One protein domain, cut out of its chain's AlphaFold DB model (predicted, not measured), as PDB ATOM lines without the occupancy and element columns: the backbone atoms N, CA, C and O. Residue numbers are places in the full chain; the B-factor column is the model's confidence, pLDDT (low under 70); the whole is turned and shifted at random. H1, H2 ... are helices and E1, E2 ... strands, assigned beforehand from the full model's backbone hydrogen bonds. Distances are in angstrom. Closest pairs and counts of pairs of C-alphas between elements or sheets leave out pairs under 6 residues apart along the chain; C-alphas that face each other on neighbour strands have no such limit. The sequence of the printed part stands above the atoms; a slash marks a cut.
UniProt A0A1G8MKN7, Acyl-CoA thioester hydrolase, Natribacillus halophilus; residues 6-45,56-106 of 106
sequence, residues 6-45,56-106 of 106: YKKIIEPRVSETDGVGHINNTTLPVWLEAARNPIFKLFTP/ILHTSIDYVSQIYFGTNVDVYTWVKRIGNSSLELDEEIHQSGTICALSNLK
ATOM      1  N   TYR A   6     354.721 323.407 292.721       95.62
ATOM      2  CA  TYR A   6     353.457 323.691 292.051       95.62
ATOM      3  C   TYR A   6     352.326 323.710 293.075       95.62
ATOM      4  O   TYR A   6     352.309 322.903 294.000       95.62
ATOM      5  N   LYS A   7     351.376 324.631 292.891       97.06
ATOM      6  CA  LYS A   7     350.147 324.717 293.683       97.06
ATOM      7  C   LYS A   7     348.935 324.595 292.765       97.06
ATOM      8  O   LYS A   7     348.838 325.315 291.770       97.06
ATOM      9  N   LYS A   8     347.985 323.740 293.136       98.38
ATOM     10  CA  LYS A   8     346.677 323.599 292.496       98.38
ATOM     11  C   LYS A   8     345.586 323.808 293.542       98.38
ATOM     12  O   LYS A   8     345.563 323.118 294.550       98.38
ATOM     13  N   ILE A   9     344.683 324.753 293.291       98.62
ATOM     14  CA  ILE A   9     343.469 324.918 294.098       98.62
ATOM     15  C   ILE A   9     342.382 324.039 293.483       98.62
ATOM     16  O   ILE A   9     342.177 324.083 292.264       98.62
ATOM     17  N   ILE A  10     341.711 323.241 294.308       98.69
ATOM     18  CA  ILE A  10     340.597 322.382 293.904       98.69
ATOM     19  C   ILE A  10     339.375 322.739 294.749       98.69
ATOM     20  O   ILE A  10     339.467 322.888 295.965       98.69
ATOM     21  N   GLU A  11     338.235 322.888 294.083       98.69
ATOM     22  CA  GLU A  11     336.924 323.022 294.715       98.69
ATOM     23  C   GLU A  11     336.299 321.623 294.823       98.69
ATOM     24  O   GLU A  11     336.012 321.018 293.782       98.69
ATOM     25  N   PRO A  12     336.110 321.079 296.041       98.62
ATOM     26  CA  PRO A  12     335.512 319.764 296.205       98.62
ATOM     27  C   PRO A  12     334.071 319.720 295.699       98.62
ATOM     28  O   PRO A  12     333.285 320.645 295.913       98.62
ATOM     29  N   ARG A  13     333.694 318.610 295.072       98.56
ATOM     30  CA  ARG A  13     332.369 318.379 294.488       98.56
ATOM     31  C   ARG A  13     331.532 317.490 295.394       98.56
ATOM     32  O   ARG A  13     332.046 316.622 296.091       98.56
ATOM     33  N   VAL A  14     330.209 317.624 295.307       98.31
ATOM     34  CA  VAL A  14     329.279 316.749 296.045       98.31
ATOM     35  C   VAL A  14     329.523 315.269 295.718       98.31
ATOM     36  O   VAL A  14     329.530 314.437 296.617       98.31
ATOM     37  N   SER A  15     329.808 314.941 294.454       98.44
ATOM     38  CA  SER A  15     330.095 313.567 294.004       98.44
ATOM     39  C   SER A  15     331.370 312.957 294.589       98.44
ATOM     40  O   SER A  15     331.582 311.760 294.450       98.44
ATOM     41  N   GLU A  16     332.246 313.777 295.169       98.69
ATOM     42  CA  GLU A  16     333.520 313.351 295.753       98.69
ATOM     43  C   GLU A  16     333.401 313.062 297.257       98.69
ATOM     44  O   GLU A  16     334.363 312.603 297.876       98.69
ATOM     45  N   THR A  17     332.231 313.332 297.846       98.56
ATOM     46  CA  THR A  17     331.885 312.949 299.220       98.56
ATOM     47  C   THR A  17     331.344 311.523 299.282       98.56
ATOM     48  O   THR A  17     330.904 310.968 298.274       98.56
ATOM     49  N   ASP A  18     331.352 310.923 300.471       97.81
ATOM     50  CA  ASP A  18     330.690 309.644 300.728       97.81
ATOM     51  C   ASP A  18     329.653 309.719 301.862       97.81
ATOM     52  O   ASP A  18     329.418 310.763 302.474       97.81
ATOM     53  N   GLY A  19     329.002 308.584 302.139       96.88
ATOM     54  CA  GLY A  19     327.951 308.468 303.155       96.88
ATOM     55  C   GLY A  19     328.412 308.710 304.597       96.88
ATOM     56  O   GLY A  19     327.570 308.764 305.489       96.88
ATOM     57  N   VAL A  20     329.718 308.866 304.841       96.50
ATOM     58  CA  VAL A  20     330.286 309.221 306.149       96.50
ATOM     59  C   VAL A  20     330.394 310.748 306.306       96.50
ATOM     60  O   VAL A  20     330.725 311.239 307.383       96.50
ATOM     61  N   GLY A  21     330.079 311.523 305.262       96.44
ATOM     62  CA  GLY A  21     329.942 312.981 305.334       96.44
ATOM     63  C   GLY A  21     331.238 313.769 305.127       96.44
ATOM     64  O   GLY A  21     331.261 314.971 305.381       96.44
ATOM     65  N   HIS A  22     332.301 313.119 304.656       98.50
ATOM     66  CA  HIS A  22     333.559 313.757 304.266       98.50
ATOM     67  C   HIS A  22     333.934 313.361 302.832       98.50
ATOM     68  O   HIS A  22     333.246 312.564 302.189       98.50
ATOM     69  N   ILE A  23     334.999 313.961 302.304       98.75
ATOM     70  CA  ILE A  23     335.557 313.593 301.004       98.75
ATOM     71  C   ILE A  23     336.073 312.162 301.066       98.75
ATOM     72  O   ILE A  23     336.853 311.805 301.949       98.75
ATOM     73  N   ASN A  24     335.644 311.356 300.102       98.69
ATOM     74  CA  ASN A  24     336.023 309.964 300.023       98.69
ATOM     75  C   ASN A  24     337.530 309.826 299.770       98.69
ATOM     76  O   ASN A  24     338.117 310.556 298.972       98.69
ATOM     77  N   ASN A  25     338.153 308.832 300.401       98.12
ATOM     78  CA  ASN A  25     339.584 308.568 300.248       98.12
ATOM     79  C   ASN A  25     340.011 308.354 298.780       98.12
ATOM     80  O   ASN A  25     341.091 308.796 298.397       98.12
ATOM     81  N   THR A  26     339.156 307.768 297.933       98.31
ATOM     82  CA  THR A  26     339.469 307.520 296.513       98.31
ATOM     83  C   THR A  26     339.547 308.796 295.670       98.31
ATOM     84  O   THR A  26     340.135 308.778 294.589       98.31
ATOM     85  N   THR A  27     339.032 309.920 296.176       98.75
ATOM     86  CA  THR A  27     339.113 311.234 295.527       98.75
ATOM     87  C   THR A  27     340.529 311.816 295.593       98.75
ATOM     88  O   THR A  27     340.985 312.449 294.641       98.75
ATOM     89  N   LEU A  28     341.259 311.602 296.692       98.62
ATOM     90  CA  LEU A  28     342.565 312.238 296.907       98.62
ATOM     91  C   LEU A  28     343.604 311.867 295.829       98.62
ATOM     92  O   LEU A  28     344.249 312.782 295.316       98.62
ATOM     93  N   PRO A  29     343.744 310.594 295.397       98.38
ATOM     94  CA  PRO A  29     344.586 310.239 294.254       98.38
ATOM     95  C   PRO A  29     344.270 311.021 292.968       98.38
ATOM     96  O   PRO A  29     345.192 311.398 292.246       98.38
ATOM     97  N   VAL A  30     342.990 311.303 292.700       98.69
ATOM     98  CA  VAL A  30     342.549 312.066 291.518       98.69
ATOM     99  C   VAL A  30     342.990 313.527 291.621       98.69
ATOM    100  O   VAL A  30     343.464 314.119 290.654       98.69
ATOM    101  N   TRP A  31     342.876 314.121 292.808       98.75
ATOM    102  CA  TRP A  31     343.331 315.488 293.059       98.75
ATOM    103  C   TRP A  31     344.854 315.635 292.964       98.75
ATOM    104  O   TRP A  31     345.334 316.616 292.391       98.75
ATOM    105  N   LEU A  32     345.604 314.651 293.470       98.44
ATOM    106  CA  LEU A  32     347.060 314.594 293.327       98.44
ATOM    107  C   LEU A  32     347.459 314.485 291.850       98.44
ATOM    108  O   LEU A  32     348.286 315.261 291.381       98.44
ATOM    109  N   GLU A  33     346.820 313.602 291.077       97.56
ATOM    110  CA  GLU A  33     347.044 313.515 289.629       97.56
ATOM    111  C   GLU A  33     346.784 314.856 288.926       97.56
ATOM    112  O   GLU A  33     347.631 315.331 288.167       97.56
ATOM    113  N   ALA A  34     345.667 315.520 289.235       98.06
ATOM    114  CA  ALA A  34     345.334 316.817 288.652       98.06
ATOM    115  C   ALA A  34     346.379 317.908 288.964       98.06
ATOM    116  O   ALA A  34     346.603 318.809 288.146       98.06
ATOM    117  N   ALA A  35     347.028 317.848 290.132       97.62
ATOM    118  CA  ALA A  35     348.093 318.773 290.517       97.62
ATOM    119  C   ALA A  35     349.416 318.518 289.771       97.62
ATOM    120  O   ALA A  35     350.210 319.446 289.604       97.62
ATOM    121  N   ARG A  36     349.623 317.308 289.234       96.25
ATOM    122  CA  ARG A  36     350.815 316.932 288.452       96.25
ATOM    123  C   ARG A  36     350.775 317.413 287.000       96.25
ATOM    124  O   ARG A  36     351.794 317.326 286.319       96.25
ATOM    125  N   ASN A  37     349.671 317.996 286.525       94.94
ATOM    126  CA  ASN A  37     349.544 318.493 285.145       94.94
ATOM    127  C   ASN A  37     350.716 319.373 284.653       94.94
ATOM    128  O   ASN A  37     351.174 319.165 283.527       94.94
ATOM    129  N   PRO A  38     351.262 320.327 285.438       94.25
ATOM    130  CA  PRO A  38     352.436 321.088 285.012       94.25
ATOM    131  C   PRO A  38     353.671 320.207 284.794       94.25
ATOM    132  O   PRO A  38     354.442 320.470 283.879       94.25
ATOM    133  N   ILE A  39     353.839 319.150 285.595       93.75
ATOM    134  CA  ILE A  39     354.920 318.169 285.446       93.75
ATOM    135  C   ILE A  39     354.678 317.323 284.197       93.75
ATOM    136  O   ILE A  39     355.603 317.139 283.414       93.75
ATOM    137  N   PHE A  40     353.442 316.876 283.954       94.44
ATOM    138  CA  PHE A  40     353.057 316.141 282.741       94.44
ATOM    139  C   PHE A  40     353.460 316.889 281.469       94.44
ATOM    140  O   PHE A  40     354.132 316.327 280.602       94.44
ATOM    141  N   LYS A  41     353.202 318.196 281.433       94.19
ATOM    142  CA  LYS A  41     353.577 319.077 280.322       94.19
ATOM    143  C   LYS A  41     355.081 319.241 280.099       94.19
ATOM    144  O   LYS A  41     355.477 319.615 279.000       94.19
ATOM    145  N   LEU A  42     355.934 318.952 281.085       92.88
ATOM    146  CA  LEU A  42     357.390 318.960 280.879       92.88
ATOM    147  C   LEU A  42     357.858 317.781 280.013       92.88
ATOM    148  O   LEU A  42     358.891 317.887 279.356       92.88
ATOM    149  N   PHE A  43     357.110 316.674 280.004       93.12
ATOM    150  CA  PHE A  43     357.464 315.450 279.278       93.12
ATOM    151  C   PHE A  43     356.588 315.209 278.043       93.12
ATOM    152  O   PHE A  43     357.073 314.654 277.056       93.12
ATOM    153  N   THR A  44     355.333 315.660 278.082       95.50
ATOM    154  CA  THR A  44     354.357 315.568 276.987       95.50
ATOM    155  C   THR A  44     353.646 316.928 276.836       95.50
ATOM    156  O   THR A  44     352.544 317.111 277.352       95.50
ATOM    157  N   PRO A  45     354.282 317.932 276.193       95.25
ATOM    158  CA  PRO A  45     353.777 319.314 276.165       95.25
ATOM    159  C   PRO A  45     352.424 319.509 275.464       95.25
ATOM    160  O   PRO A  45     351.713 320.470 275.761       95.25
ATOM    161  N   ILE A  56     353.123 305.719 286.744       94.69
ATOM    162  CA  ILE A  56     353.282 305.647 288.197       94.69
ATOM    163  C   ILE A  56     353.704 304.222 288.549       94.69
ATOM    164  O   ILE A  56     352.972 303.280 288.243       94.69
ATOM    165  N   LEU A  57     354.865 304.055 289.186       95.75
ATOM    166  CA  LEU A  57     355.323 302.743 289.651       95.75
ATOM    167  C   LEU A  57     354.917 302.499 291.101       95.75
ATOM    168  O   LEU A  57     354.555 301.381 291.466       95.75
ATOM    169  N   HIS A  58     354.971 303.542 291.928       95.81
ATOM    170  CA  HIS A  58     354.569 303.464 293.322       95.81
ATOM    171  C   HIS A  58     353.932 304.767 293.797       95.81
ATOM    172  O   HIS A  58     354.394 305.857 293.470       95.81
ATOM    173  N   THR A  59     352.903 304.646 294.632       96.44
ATOM    174  CA  THR A  59     352.340 305.769 295.381       96.44
ATOM    175  C   THR A  59     351.992 305.328 296.797       96.44
ATOM    176  O   THR A  59     351.478 304.227 297.007       96.44
ATOM    177  N   SER A  60     352.274 306.199 297.759       98.00
ATOM    178  CA  SER A  60     351.810 306.093 299.139       98.00
ATOM    179  C   SER A  60     351.079 307.375 299.521       98.00
ATOM    180  O   SER A  60     351.486 308.466 299.114       98.00
ATOM    181  N   ILE A  61     350.002 307.248 300.295       98.56
ATOM    182  CA  ILE A  61     349.215 308.377 300.795       98.56
ATOM    183  C   ILE A  61     348.916 308.136 302.271       98.56
ATOM    184  O   ILE A  61     348.285 307.134 302.616       98.56
ATOM    185  N   ASP A  62     349.328 309.075 303.114       98.75
ATOM    186  CA  ASP A  62     348.956 309.138 304.521       98.75
ATOM    187  C   ASP A  62     347.775 310.102 304.681       98.75
ATOM    188  O   ASP A  62     347.872 311.282 304.338       98.75
ATOM    189  N   TYR A  63     346.651 309.607 305.208       98.50
ATOM    190  CA  TYR A  63     345.439 310.394 305.461       98.50
ATOM    191  C   TYR A  63     345.481 310.949 306.892       98.50
ATOM    192  O   TYR A  63     345.241 310.223 307.855       98.50
ATOM    193  N   VAL A  64     345.814 312.232 307.030       98.56
ATOM    194  CA  VAL A  64     346.111 312.892 308.315       98.56
ATOM    195  C   VAL A  64     344.873 313.541 308.933       98.56
ATOM    196  O   VAL A  64     344.698 313.523 310.150       98.56
ATOM    197  N   SER A  65     344.007 314.148 308.121       98.56
ATOM    198  CA  SER A  65     342.790 314.824 308.586       98.56
ATOM    199  C   SER A  65     341.694 314.771 307.528       98.56
ATOM    200  O   SER A  65     341.971 314.760 306.330       98.56
ATOM    201  N   GLN A  66     340.437 314.732 307.977       98.44
ATOM    202  CA  GLN A  66     339.279 314.710 307.082       98.44
ATOM    203  C   GLN A  66     339.162 316.016 306.290       98.44
ATOM    204  O   GLN A  66     339.508 317.090 306.780       98.44
ATOM    205  N   ILE A  67     338.643 315.899 305.070       98.75
ATOM    206  CA  ILE A  67     338.385 317.009 304.150       98.75
ATOM    207  C   ILE A  67     336.881 317.081 303.915       98.75
ATOM    208  O   ILE A  67     336.228 316.045 303.777       98.75
ATOM    209  N   TYR A  68     336.331 318.285 303.832       98.56
ATOM    210  CA  TYR A  68     334.894 318.506 303.688       98.56
ATOM    211  C   TYR A  68     334.533 319.265 302.412       98.56
ATOM    212  O   TYR A  68     335.306 320.070 301.894       98.56
ATOM    213  N   PHE A  69     333.324 319.019 301.913       98.31
ATOM    214  CA  PHE A  69     332.721 319.822 300.853       98.31
ATOM    215  C   PHE A  69     332.494 321.277 301.308       98.31
ATOM    216  O   PHE A  69     332.275 321.542 302.489       98.31
ATOM    217  N   GLY A  70     332.514 322.220 300.360       97.69
ATOM    218  CA  GLY A  70     332.208 323.633 300.612       97.69
ATOM    219  C   GLY A  70     333.405 324.493 301.029       97.69
ATOM    220  O   GLY A  70     333.236 325.678 301.303       97.69
ATOM    221  N   THR A  71     334.619 323.938 301.076       98.06
ATOM    222  CA  THR A  71     335.859 324.710 301.251       98.06
ATOM    223  C   THR A  71     336.936 324.193 300.309       98.06
ATOM    224  O   THR A  71     337.152 322.987 300.211       98.06
ATOM    225  N   ASN A  72     337.628 325.104 299.625       98.75
ATOM    226  CA  ASN A  72     338.692 324.740 298.695       98.75
ATOM    227  C   ASN A  72     339.841 324.014 299.395       98.75
ATOM    228  O   ASN A  72     340.156 324.283 300.557       98.75
ATOM    229  N   VAL A  73     340.494 323.138 298.638       98.75
ATOM    230  CA  VAL A  73     341.739 322.490 299.036       98.75
ATOM    231  C   VAL A  73     342.899 323.029 298.213       98.75
ATOM    232  O   VAL A  73     342.764 323.314 297.021       98.75
ATOM    233  N   ASP A  74     344.046 323.151 298.864       98.81
ATOM    234  CA  ASP A  74     345.314 323.463 298.231       98.81
ATOM    235  C   ASP A  74     346.121 322.173 298.093       98.81
ATOM    236  O   ASP A  74     346.451 321.534 299.091       98.81
ATOM    237  N   VAL A  75     346.453 321.799 296.860       98.75
ATOM    238  CA  VAL A  75     347.344 320.678 296.562       98.75
ATOM    239  C   VAL A  75     348.703 321.227 296.158       98.75
ATOM    240  O   VAL A  75     348.804 322.026 295.221       98.75
ATOM    241  N   TYR A  76     349.740 320.806 296.866       98.25
ATOM    242  CA  TYR A  76     351.126 321.171 296.610       98.25
ATOM    243  C   TYR A  76     351.869 319.959 296.068       98.25
ATOM    244  O   TYR A  76     351.739 318.872 296.617       98.25
ATOM    245  N   THR A  77     352.666 320.148 295.020       97.75
ATOM    246  CA  THR A  77     353.458 319.079 294.398       97.75
ATOM    247  C   THR A  77     354.844 319.614 294.074       97.75
ATOM    248  O   THR A  77     354.978 320.684 293.471       97.75
ATOM    249  N   TRP A  78     355.891 318.873 294.423       95.50
ATOM    250  CA  TRP A  78     357.257 319.228 294.042       95.50
ATOM    251  C   TRP A  78     358.125 318.004 293.769       95.50
ATOM    252  O   TRP A  78     357.862 316.888 294.214       95.50
ATOM    253  N   VAL A  79     359.199 318.233 293.013       94.88
ATOM    254  CA  VAL A  79     360.184 317.195 292.707       94.88
ATOM    255  C   VAL A  79     361.083 316.983 293.918       94.88
ATOM    256  O   VAL A  79     361.872 317.857 294.273       94.88
ATOM    257  N   LYS A  80     360.995 315.797 294.521       94.81
ATOM    258  CA  LYS A  80     361.876 315.365 295.609       94.81
ATOM    259  C   LYS A  80     363.237 314.934 295.072       94.81
ATOM    260  O   LYS A  80     364.276 315.308 295.613       94.81
ATOM    261  N   ARG A  81     363.241 314.125 294.007       94.38
ATOM    262  CA  ARG A  81     364.462 313.546 293.432       94.38
ATOM    263  C   ARG A  81     364.279 313.222 291.954       94.38
ATOM    264  O   ARG A  81     363.240 312.713 291.549       94.38
ATOM    265  N   ILE A  82     365.324 313.460 291.164       94.06
ATOM    266  CA  ILE A  82     365.405 313.052 289.757       94.06
ATOM    267  C   ILE A  82     366.391 311.883 289.665       94.06
ATOM    268  O   ILE A  82     367.544 312.005 290.082       94.06
ATOM    269  N   GLY A  83     365.918 310.738 289.179       93.12
ATOM    270  CA  GLY A  83     366.736 309.572 288.854       93.12
ATOM    271  C   GLY A  83     367.184 309.577 287.390       93.12
ATOM    272  O   GLY A  83     367.004 310.555 286.673       93.12
ATOM    273  N   ASN A  84     367.749 308.460 286.925       93.75
ATOM    274  CA  ASN A  84     368.125 308.313 285.513       93.75
ATOM    275  C   ASN A  84     366.894 308.203 284.593       93.75
ATOM    276  O   ASN A  84     366.847 308.803 283.527       93.75
ATOM    277  N   SER A  85     365.887 307.438 285.024       92.62
ATOM    278  CA  SER A  85     364.636 307.195 284.293       92.62
ATOM    279  C   SER A  85     363.410 307.237 285.213       92.62
ATOM    280  O   SER A  85     362.397 306.610 284.921       92.62
ATOM    281  N   SER A  86     363.528 307.904 286.363       94.19
ATOM    282  CA  SER A  86     362.478 307.984 287.381       94.19
ATOM    283  C   SER A  86     362.408 309.387 287.972       94.19
ATOM    284  O   SER A  86     363.408 310.113 288.006       94.19
ATOM    285  N   LEU A  87     361.233 309.751 288.472       94.19
ATOM    286  CA  LEU A  87     360.976 311.018 289.138       94.19
ATOM    287  C   LEU A  87     360.267 310.718 290.453       94.19
ATOM    288  O   LEU A  87     359.214 310.096 290.446       94.19
ATOM    289  N   GLU A  88     360.841 311.157 291.569       96.25
ATOM    290  CA  GLU A  88     360.178 311.053 292.867       96.25
ATOM    291  C   GLU A  88     359.526 312.393 293.205       96.25
ATOM    292  O   GLU A  88     360.193 313.436 293.164       96.25
ATOM    293  N   LEU A  89     358.240 312.361 293.550       96.38
ATOM    294  CA  LEU A  89     357.460 313.531 293.949       96.38
ATOM    295  C   LEU A  89     357.076 313.427 295.423       96.38
ATOM    296  O   LEU A  89     356.774 312.335 295.908       96.38
ATOM    297  N   ASP A  90     357.079 314.568 296.102       97.75
ATOM    298  CA  ASP A  90     356.388 314.744 297.377       97.75
ATOM    299  C   ASP A  90     355.214 315.702 297.149       97.75
ATOM    300  O   ASP A  90     355.312 316.661 296.370       97.75
ATOM    301  N   GLU A  91     354.090 315.397 297.791       98.44
ATOM    302  CA  GLU A  91     352.832 316.106 297.597       98.44
ATOM    303  C   GLU A  91     352.059 316.245 298.906       98.44
ATOM    304  O   GLU A  91     352.099 315.367 299.769       98.44
ATOM    305  N   GLU A  92     351.312 317.335 299.034       98.62
ATOM    306  CA  GLU A  92     350.496 317.617 300.212       98.62
ATOM    307  C   GLU A  92     349.126 318.141 299.808       98.62
ATOM    308  O   GLU A  92     349.002 318.929 298.871       98.62
ATOM    309  N   ILE A  93     348.099 317.756 300.565       98.81
ATOM    310  CA  ILE A  93     346.752 318.319 300.454       98.81
ATOM    311  C   ILE A  93     346.440 319.055 301.744       98.81
ATOM    312  O   ILE A  93     346.516 318.476 302.828       98.81
ATOM    313  N   HIS A  94     346.057 320.321 301.617       98.81
ATOM    314  CA  HIS A  94     345.676 321.180 302.726       98.81
ATOM    315  C   HIS A  94     344.236 321.654 302.563       98.81
ATOM    316  O   HIS A  94     343.825 322.027 301.464       98.81
ATOM    317  N   GLN A  95     343.487 321.725 303.660       98.75
ATOM    318  CA  GLN A  95     342.205 322.428 303.716       98.75
ATOM    319  C   GLN A  95     342.215 323.386 304.905       98.75
ATOM    320  O   GLN A  95     342.571 323.001 306.017       98.75
ATOM    321  N   SER A  96     341.855 324.653 304.679       97.69
ATOM    322  CA  SER A  96     341.820 325.683 305.733       97.69
ATOM    323  C   SER A  96     343.129 325.803 306.534       97.69
ATOM    324  O   SER A  96     343.110 326.000 307.746       97.69
ATOM    325  N   GLY A  97     344.277 325.647 305.866       96.81
ATOM    326  CA  GLY A  97     345.604 325.692 306.496       96.81
ATOM    327  C   GLY A  97     345.984 324.451 307.313       96.81
ATOM    328  O   GLY A  97     347.025 324.461 307.962       96.81
ATOM    329  N   THR A  98     345.166 323.396 307.294       98.31
ATOM    330  CA  THR A  98     345.458 322.114 307.949       98.31
ATOM    331  C   THR A  98     345.946 321.103 306.920       98.31
ATOM    332  O   THR A  98     345.322 320.963 305.869       98.31
ATOM    333  N   ILE A  99     347.020 320.372 307.231       98.69
ATOM    334  CA  ILE A  99     347.484 319.237 306.420       98.69
ATOM    335  C   ILE A  99     346.479 318.092 306.553       98.69
ATOM    336  O   ILE A  99     346.260 317.564 307.643       98.69
ATOM    337  N   CYS A 100     345.900 317.685 305.431       98.81
ATOM    338  CA  CYS A 100     344.912 316.616 305.358       98.81
ATOM    339  C   CYS A 100     345.493 315.324 304.789       98.81
ATOM    340  O   CYS A 100     345.083 314.242 305.209       98.81
ATOM    341  N   ALA A 101     346.458 315.418 303.871       98.75
ATOM    342  CA  ALA A 101     347.166 314.253 303.359       98.75
ATOM    343  C   ALA A 101     348.603 314.574 302.951       98.75
ATOM    344  O   ALA A 101     348.889 315.679 302.489       98.75
ATOM    345  N   LEU A 102     349.470 313.574 303.091       98.69
ATOM    346  CA  LEU A 102     350.851 313.571 302.608       98.69
ATOM    347  C   LEU A 102     351.000 312.432 301.601       98.69
ATOM    348  O   LEU A 102     350.518 311.327 301.852       98.69
ATOM    349  N   SER A 103     351.659 312.670 300.472       98.19
ATOM    350  CA  SER A 103     351.913 311.633 299.474       98.19
ATOM    351  C   SER A 103     353.353 311.641 298.983       98.19
ATOM    352  O   SER A 103     353.976 312.690 298.831       98.19
ATOM    353  N   ASN A 104     353.867 310.439 298.722       96.19
ATOM    354  CA  ASN A 104     355.100 310.223 297.981       96.19
ATOM    355  C   ASN A 104     354.799 309.360 296.751       96.19
ATOM    356  O   ASN A 104     354.028 308.396 296.818       96.19
ATOM    357  N   LEU A 105     355.424 309.705 295.631       93.94
ATOM    358  CA  LEU A 105     355.301 308.989 294.367       93.94
ATOM    359  C   LEU A 105     356.681 308.683 293.788       93.94
ATOM    360  O   LEU A 105     357.592 309.501 293.926       93.94
ATOM    361  N   LYS A 106     356.813 307.523 293.131       88.75
ATOM    362  CA  LYS A 106     358.013 307.093 292.399       88.75
ATOM    363  C   LYS A 106     357.687 306.487 291.038       88.75
ATOM    364  O   LYS A 106     356.617 305.840 290.910       88.75
TER     365      LYS A 106
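This is residues 6 to 45 and 56 to 106 of the 106 residues of the protein "Acyl-CoA thioester hydrolase" of Natribacillus halophilus (UniProt A0A1G8MKN7). A twisted sheet of five antiparallel strands forms a wall, with helix H1 packed over one of its faces. A second short helix, H2, follows near the E1 edge and only grazes the sheet, while the tip of the E3-E4 hairpin and the long link of residues 11 to 26 lie toward opposite ends of the longest axis. The printed part has 91 residues with two named helices and five named strands, in the order E1 H1 H2 E2 E3 E4 E5 along the chain; across the sheet the order is E1, E3, E4, E5, E2. The class is mixed, helices and strands; the whole is compact, with a radius of gyration of the C-alphas of 13.5 A, and its outline is elongated, 43 by 25 by 22 A.

E1, residues 6 to 10, begins at C-alpha 6 (353.457, 323.691, 292.051) and is 13.1 A long. H1 is residues 27 to 35, 12.8 A, with C-alpha 27 at (339.113, 311.234, 295.527). H2 is residues 37 to 43, 10.3 A. E2 is residues 59 to 63, 13.1 A. E3, residues 73 to 82, is 27.1 A long; E4, residues 87 to 95, is 26.4 A. E5, residues 98 to 105, is 21.3 A long and ends at C-alpha 105 (355.301, 308.989, 294.367).

E1 and E2 are the edge strands of the sheet. E1 and E3 are antiparallel at 152 degrees, with N 8 and O 75 2.8 A apart, within hydrogen-bond range. E3 and E4 form a hairpin at 162 degrees, with N 76 and O 92 at 2.8 A. E4 and E5 form another at 165 degrees, with N 91 and O 103 at 2.9 A. E5 and E2 are antiparallel at 164 degrees, with N 62 and O 102 at 2.8 A. E3, E4 and E5 are a meander, each strand the antiparallel neighbour of the one before; with E2 they make a Greek key, in which E2 is also the antiparallel neighbour of E5. H1 is on the sheet; its closest C-alphas to E1 are those of Lys 8 and Ala 35, 5.4 A apart. Those of H1 and E3 are Ala 35 and Val 75, at 6.4 A. H1 and H2 meet only through their link. H2 only grazes the sheet, with residues 37 to 39. In H1 every O i to N i+4 pair is within hydrogen-bond range; in H2 1 of 3 is, and 3 of 4 O i to N i+3 pairs are.

The C-alphas of Gly 19 and Asn 84, the two farthest apart, are 43.9 A from each other. Residues 46 to 55 are not printed, and C-alphas 45 and 56 are 18.2 A apart across this cut. E1 to H1 is a long link of 16 residues. The mean pLDDT of the printed part is 97.1, and no printed residue is under 70.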